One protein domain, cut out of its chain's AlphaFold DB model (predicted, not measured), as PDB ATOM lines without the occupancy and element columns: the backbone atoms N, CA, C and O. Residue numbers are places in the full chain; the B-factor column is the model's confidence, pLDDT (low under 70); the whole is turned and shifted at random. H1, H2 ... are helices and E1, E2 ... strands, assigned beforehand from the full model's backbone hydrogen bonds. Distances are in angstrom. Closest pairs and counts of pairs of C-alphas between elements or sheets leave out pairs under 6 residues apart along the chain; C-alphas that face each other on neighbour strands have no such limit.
ATOM      1  N   ASN A 208       7.033 -14.536 101.746       86.12
ATOM      2  CA  ASN A 208       7.044 -15.248 100.461       86.12
ATOM      3  C   ASN A 208       5.641 -15.417  99.842       86.12
ATOM      4  O   ASN A 208       5.494 -15.621  98.640       86.12
ATOM      5  N   LYS A 209       4.571 -15.262 100.633       86.19
ATOM      6  CA  LYS A 209       3.190 -15.266 100.122       86.19
ATOM      7  C   LYS A 209       2.942 -14.179  99.067       86.19
ATOM      8  O   LYS A 209       2.066 -14.350  98.223       86.19
ATOM      9  N   LEU A 210       3.710 -13.088  99.078       85.25
ATOM     10  CA  LEU A 210       3.607 -12.029  98.070       85.25
ATOM     11  C   LEU A 210       4.028 -12.489  96.669       85.25
ATOM     12  O   LEU A 210       3.525 -11.949  95.693       85.25
ATOM     13  N   CYS A 211       4.860 -13.527  96.550       82.94
ATOM     14  CA  CYS A 211       5.280 -14.054  95.250       82.94
ATOM     15  C   CYS A 211       4.160 -14.742  94.467       82.94
ATOM     16  O   CYS A 211       4.367 -15.103  93.318       82.94
ATOM     17  N   SER A 212       2.993 -14.940  95.088       87.31
ATOM     18  CA  SER A 212       1.785 -15.489  94.457       87.31
ATOM     19  C   SER A 212       0.736 -14.422  94.119       87.31
ATOM     20  O   SER A 212      -0.397 -14.754  93.782       87.31
ATOM     21  N   LYS A 213       1.103 -13.139  94.231       90.12
ATOM     22  CA  LYS A 213       0.211 -11.987  94.071       90.12
ATOM     23  C   LYS A 213       0.746 -11.025  93.014       90.12
ATOM     24  O   LYS A 213       1.955 -10.923  92.829       90.12
ATOM     25  N   CYS A 214      -0.142 -10.275  92.368       89.00
ATOM     26  CA  CYS A 214       0.253  -9.166  91.499       89.00
ATOM     27  C   CYS A 214       0.407  -7.882  92.311       89.00
ATOM     28  O   CYS A 214      -0.364  -7.646  93.239       89.00
ATOM     29  N   PHE A 215       1.342  -7.016  91.926       87.31
ATOM     30  CA  PHE A 215       1.422  -5.665  92.478       87.31
ATOM     31  C   PHE A 215       0.649  -4.679  91.592       87.31
ATOM     32  O   PHE A 215       0.982  -4.486  90.421       87.31
ATOM     33  N   ASP A 216      -0.408  -4.087  92.146       88.12
ATOM     34  CA  ASP A 216      -1.205  -3.029  91.529       88.12
ATOM     35  C   ASP A 216      -0.523  -1.679  91.779       88.12
ATOM     36  O   ASP A 216      -0.609  -1.130  92.878       88.12
ATOM     37  N   ASN A 217       0.171  -1.158  90.764       83.69
ATOM     38  CA  ASN A 217       0.903   0.106  90.864       83.69
ATOM     39  C   ASN A 217      -0.013   1.313  91.119       83.69
ATOM     40  O   ASN A 217       0.423   2.260  91.766       83.69
ATOM     41  N   ASP A 218      -1.264   1.284  90.641       82.88
ATOM     42  CA  ASP A 218      -2.180   2.429  90.743       82.88
ATOM     43  C   ASP A 218      -2.675   2.618  92.183       82.88
ATOM     44  O   ASP A 218      -2.835   3.745  92.651       82.88
ATOM     45  N   ALA A 219      -2.903   1.513  92.897       84.06
ATOM     46  CA  ALA A 219      -3.367   1.516  94.284       84.06
ATOM     47  C   ALA A 219      -2.265   1.173  95.308       84.06
ATOM     48  O   ALA A 219      -2.526   1.202  96.509       84.06
ATOM     49  N   ALA A 220      -1.052   0.847  94.850       83.50
ATOM     50  CA  ALA A 220       0.084   0.400  95.661       83.50
ATOM     51  C   ALA A 220      -0.243  -0.791  96.592       83.50
ATOM     52  O   ALA A 220       0.209  -0.853  97.738       83.50
ATOM     53  N   VAL A 221      -1.035  -1.753  96.102       88.69
ATOM     54  CA  VAL A 221      -1.483  -2.932  96.867       88.69
ATOM     55  C   VAL A 221      -1.196  -4.239  96.134       88.69
ATOM     56  O   VAL A 221      -1.134  -4.293  94.910       88.69
ATOM     57  N   TYR A 222      -1.059  -5.323  96.897       87.88
ATOM     58  CA  TYR A 222      -0.936  -6.672  96.346       87.88
ATOM     59  C   TYR A 222      -2.317  -7.309  96.163       87.88
ATOM     60  O   TYR A 222      -3.096  -7.372  97.115       87.88
ATOM     61  N   ARG A 223      -2.583  -7.808  94.955       90.50
ATOM     62  CA  ARG A 223      -3.841  -8.424  94.505       90.50
ATOM     63  C   ARG A 223      -3.683  -9.932  94.360       90.50
ATOM     64  O   ARG A 223      -2.631 -10.399  93.923       90.50
ATOM     65  N   GLU A 224      -4.711 -10.692  94.713       92.62
ATOM     66  CA  GLU A 224      -4.680 -12.155  94.596       92.62
ATOM     67  C   GLU A 224      -4.685 -12.604  93.127       92.62
ATOM     68  O   GLU A 224      -5.263 -11.949  92.259       92.62
ATOM     69  N   ALA A 225      -4.069 -13.753  92.841       90.88
ATOM     70  CA  ALA A 225      -4.125 -14.371  91.518       90.88
ATOM     71  C   ALA A 225      -5.583 -14.616  91.076       90.88
ATOM     72  O   ALA A 225      -6.362 -15.258  91.783       90.88
ATOM     73  N   GLY A 226      -5.956 -14.104  89.900       89.88
ATOM     74  CA  GLY A 226      -7.319 -14.141  89.360       89.88
ATOM     75  C   GLY A 226      -8.256 -13.044  89.884       89.88
ATOM     76  O   GLY A 226      -9.419 -12.995  89.479       89.88
ATOM     77  N   GLU A 227      -7.793 -12.157  90.774       93.94
ATOM     78  CA  GLU A 227      -8.586 -11.018  91.244       93.94
ATOM     79  C   GLU A 227      -8.839 -10.029  90.101       93.94
ATOM     80  O   GLU A 227      -7.919  -9.665  89.367       93.94
ATOM     81  N   LYS A 228     -10.090  -9.567  89.978       92.69
ATOM     82  CA  LYS A 228     -10.514  -8.526  89.031       92.69
ATOM     83  C   LYS A 228     -10.945  -7.279  89.779       92.69
ATOM     84  O   LYS A 228     -11.692  -7.379  90.752       92.69
ATOM     85  N   TRP A 229     -10.520  -6.114  89.308       92.00
ATOM     86  CA  TRP A 229     -10.890  -4.834  89.903       92.00
ATOM     87  C   TRP A 229     -11.015  -3.724  88.860       92.00
ATOM     88  O   TRP A 229     -10.518  -3.807  87.736       92.00
ATOM     89  N   THR A 230     -11.694  -2.653  89.256       87.88
ATOM     90  CA  THR A 230     -11.818  -1.415  88.485       87.88
ATOM     91  C   THR A 230     -10.981  -0.341  89.182       87.88
ATOM     92  O   THR A 230     -11.267  -0.047  90.346       87.88
ATOM     93  N   PRO A 231      -9.958   0.240  88.529       85.69
ATOM     94  CA  PRO A 231      -9.159   1.308  89.122       85.69
ATOM     95  C   PRO A 231     -10.012   2.527  89.494       85.69
ATOM     96  O   PRO A 231     -10.892   2.940  88.735       85.69
ATOM     97  N   GLU A 232      -9.730   3.147  90.642       79.50
ATOM     98  CA  GLU A 232     -10.439   4.363  91.073       79.50
ATOM     99  C   GLU A 232     -10.150   5.558  90.155       79.50
ATOM    100  O   GLU A 232     -11.035   6.380  89.910       79.50
ATOM    101  N   THR A 233      -8.935   5.609  89.604       78.81
ATOM    102  CA  THR A 233      -8.456   6.633  88.664       78.81
ATOM    103  C   THR A 233      -9.185   6.583  87.325       78.81
ATOM    104  O   THR A 233      -9.401   7.618  86.699       78.81
ATOM    105  N   ASN A 234      -9.594   5.390  86.881       80.94
ATOM    106  CA  ASN A 234     -10.291   5.202  85.620       80.94
ATOM    107  C   ASN A 234     -11.350   4.096  85.725       80.94
ATOM    108  O   ASN A 234     -11.091   2.918  85.471       80.94
ATOM    109  N   ARG A 235     -12.590   4.517  85.998       80.81
ATOM    110  CA  ARG A 235     -13.766   3.634  86.092       80.81
ATOM    111  C   ARG A 235     -14.172   2.981  84.765       80.81
ATOM    112  O   ARG A 235     -15.053   2.121  84.758       80.81
ATOM    113  N   CYS A 236     -13.547   3.386  83.657       82.75
ATOM    114  CA  CYS A 236     -13.705   2.767  82.346       82.75
ATOM    115  C   CYS A 236     -12.733   1.627  82.058       82.75
ATOM    116  O   CYS A 236     -12.811   1.020  80.989       82.75
ATOM    117  N   ARG A 237     -11.836   1.314  82.991       86.94
ATOM    118  CA  ARG A 237     -10.846   0.257  82.832       86.94
ATOM    119  C   ARG A 237     -11.167  -0.910  83.752       86.94
ATOM    120  O   ARG A 237     -11.602  -0.717  84.882       86.94
ATOM    121  N   GLU A 238     -10.935  -2.122  83.279       89.50
ATOM    122  CA  GLU A 238     -11.013  -3.328  84.097       89.50
ATOM    123  C   GLU A 238      -9.650  -4.013  84.088       89.50
ATOM    124  O   GLU A 238      -9.047  -4.205  83.031       89.50
ATOM    125  N   CYS A 239      -9.146  -4.322  85.279       91.50
ATOM    126  CA  CYS A 239      -7.857  -4.953  85.499       91.50
ATOM    127  C   CYS A 239      -8.044  -6.327  86.136       91.50
ATOM    128  O   CYS A 239      -8.964  -6.544  86.923       91.50
ATOM    129  N   GLU A 240      -7.155  -7.249  85.797       93.44
ATOM    130  CA  GLU A 240      -7.099  -8.600  86.332       93.44
ATOM    131  C   GLU A 240      -5.656  -8.939  86.700       93.44
ATOM    132  O   GLU A 240      -4.723  -8.657  85.941       93.44
ATOM    133  N   CYS A 241      -5.465  -9.565  87.856       93.62
ATOM    134  CA  CYS A 241      -4.209 -10.211  88.193       93.62
ATOM    135  C   CYS A 241      -4.183 -11.566  87.498       93.62
ATOM    136  O   CYS A 241      -4.892 -12.491  87.889       93.62
ATOM    137  N   ASP A 242      -3.394 -11.682  86.436       90.31
ATOM    138  CA  ASP A 242      -3.337 -12.904  85.649       90.31
ATOM    139  C   ASP A 242      -2.777 -14.067  86.478       90.31
ATOM    140  O   ASP A 242      -1.653 -13.998  86.976       90.31
ATOM    141  N   ALA A 243      -3.555 -15.141  86.627       86.94
ATOM    142  CA  ALA A 243      -3.213 -16.238  87.532       86.94
ATOM    143  C   ALA A 243      -1.991 -17.064  87.088       86.94
ATOM    144  O   ALA A 243      -1.378 -17.732  87.918       86.94
ATOM    145  N   GLU A 244      -1.628 -17.021  85.803       83.50
ATOM    146  CA  GLU A 244      -0.487 -17.765  85.256       83.50
ATOM    147  C   GLU A 244       0.800 -16.937  85.272       83.50
ATOM    148  O   GLU A 244       1.861 -17.420  85.663       83.50
ATOM    149  N   THR A 245       0.720 -15.679  84.838       83.00
ATOM    150  CA  THR A 245       1.883 -14.795  84.688       83.00
ATOM    151  C   THR A 245       2.139 -13.910  85.901       83.00
ATOM    152  O   THR A 245       3.201 -13.292  85.964       83.00
ATOM    153  N   LEU A 246       1.186 -13.823  86.839       85.00
ATOM    154  CA  LEU A 246       1.213 -12.932  88.006       85.00
ATOM    155  C   LEU A 246       1.474 -11.464  87.633       85.00
ATOM    156  O   LEU A 246       2.071 -10.694  88.388       85.00
ATOM    157  N   LYS A 247       1.013 -11.065  86.442       86.25
ATOM    158  CA  LYS A 247       1.062  -9.689  85.945       86.25
ATOM    159  C   LYS A 247      -0.336  -9.097  85.892       86.25
ATOM    160  O   LYS A 247      -1.297  -9.767  85.516       86.25
ATOM    161  N   VAL A 248      -0.428  -7.809  86.207       89.81
ATOM    162  CA  VAL A 248      -1.666  -7.046  86.040       89.81
ATOM    163  C   VAL A 248      -1.935  -6.845  84.548       89.81
ATOM    164  O   VAL A 248      -1.131  -6.241  83.837       89.81
ATOM    165  N   LYS A 249      -3.076  -7.343  84.071       90.62
ATOM    166  CA  LYS A 249      -3.592  -7.121  82.717       90.62
ATOM    167  C   LYS A 249      -4.807  -6.214  82.810       90.62
ATOM    168  O   LYS A 249      -5.792  -6.576  83.437       90.62
ATOM    169  N   CYS A 250      -4.749  -5.053  82.167       90.12
ATOM    170  CA  CYS A 250      -5.859  -4.106  82.153       90.12
ATOM    171  C   CYS A 250      -6.349  -3.851  80.732       90.12
ATOM    172  O   CYS A 250      -5.540  -3.594  79.840       90.12
ATOM    173  N   GLY A 251      -7.664  -3.836  80.544       86.69
ATOM    174  CA  GLY A 251      -8.322  -3.516  79.280       86.69
ATOM    175  C   GLY A 251      -9.454  -2.512  79.458       86.69
ATOM    176  O   GLY A 251      -9.907  -2.252  80.575       86.69
ATOM    177  N   ASP A 252      -9.906  -1.941  78.345       85.00
ATOM    178  CA  ASP A 252     -11.104  -1.106  78.342       85.00
ATOM    179  C   ASP A 252     -12.323  -1.961  78.677       85.00
ATOM    180  O   ASP A 252     -12.512  -3.064  78.149       85.00
ATOM    181  N   ARG A 253     -13.171  -1.444  79.563       81.81
ATOM    182  CA  ARG A 253     -14.359  -2.158  80.010       81.81
ATOM    183  C   ARG A 253     -15.335  -2.299  78.843       81.81
ATOM    184  O   ARG A 253     -15.845  -1.316  78.307       81.81
TER     185      ARG A 253
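This is residues 208 to 253 of the 660 residues of an uncharacterized protein of Ciona intestinalis (UniProt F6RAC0). Two antiparallel hairpins, E3 with E4 and E1 with E2, come together where Cys 214 of E1 meets Cys 241 and Val 248 of the other hairpin, and a short helix, H1, lies at one end of the length. The long link between the hairpins passes beside E3, where residues 228 to 229 pair with it. The printed part has 46 residues, with one named helix and four named strands in the order H1, E1, E2, E3, E4, a mixed class. It is compact, with a radius of gyration of the C-alphas of 10.1 A, and only just elongated, spanning 32 by 20 by 11 A.

Look first at the hairpin of E3, residues 237 to 241, and E4, residues 248 to 252, antiparallel at 157 degrees. There N 240 and O 249 are within hydrogen-bond range at 2.8 A. Residues 228 to 229 pair antiparallel with residues 239 to 240 of E3. In the hairpin of E1, residues 213 to 216, and E2, residues 221 to 224, at 141 degrees, find N 223 and O 214 at 2.8 A. The closest C-alphas of E1 and E3, Cys 214 and Cys 241, are 5.7 A apart. H1, residues 208 to 212, is apart from E3 and E4; its one O i to N i+4 pair is out of range, but 2 of 2 O i to N i+3 pairs are within it.

Find C-alpha 237 at (-10.846, 0.257, 82.832); from there E3 runs 13.5 A. E4 runs 13.6 A to C-alpha 252 at (-11.104, -1.106, 78.342). E2 measures 10.0 A, E1 9.4 A, and H1 8.0 A from C-alpha 208 at (7.044, -15.248, 100.461).

The C-alphas farthest apart, Asn 208 and Cys 236, are 32.9 A apart. The printed part has no cut. The link from E2 to E3 is long, with 12 residues. No printed residue has pLDDT under 70.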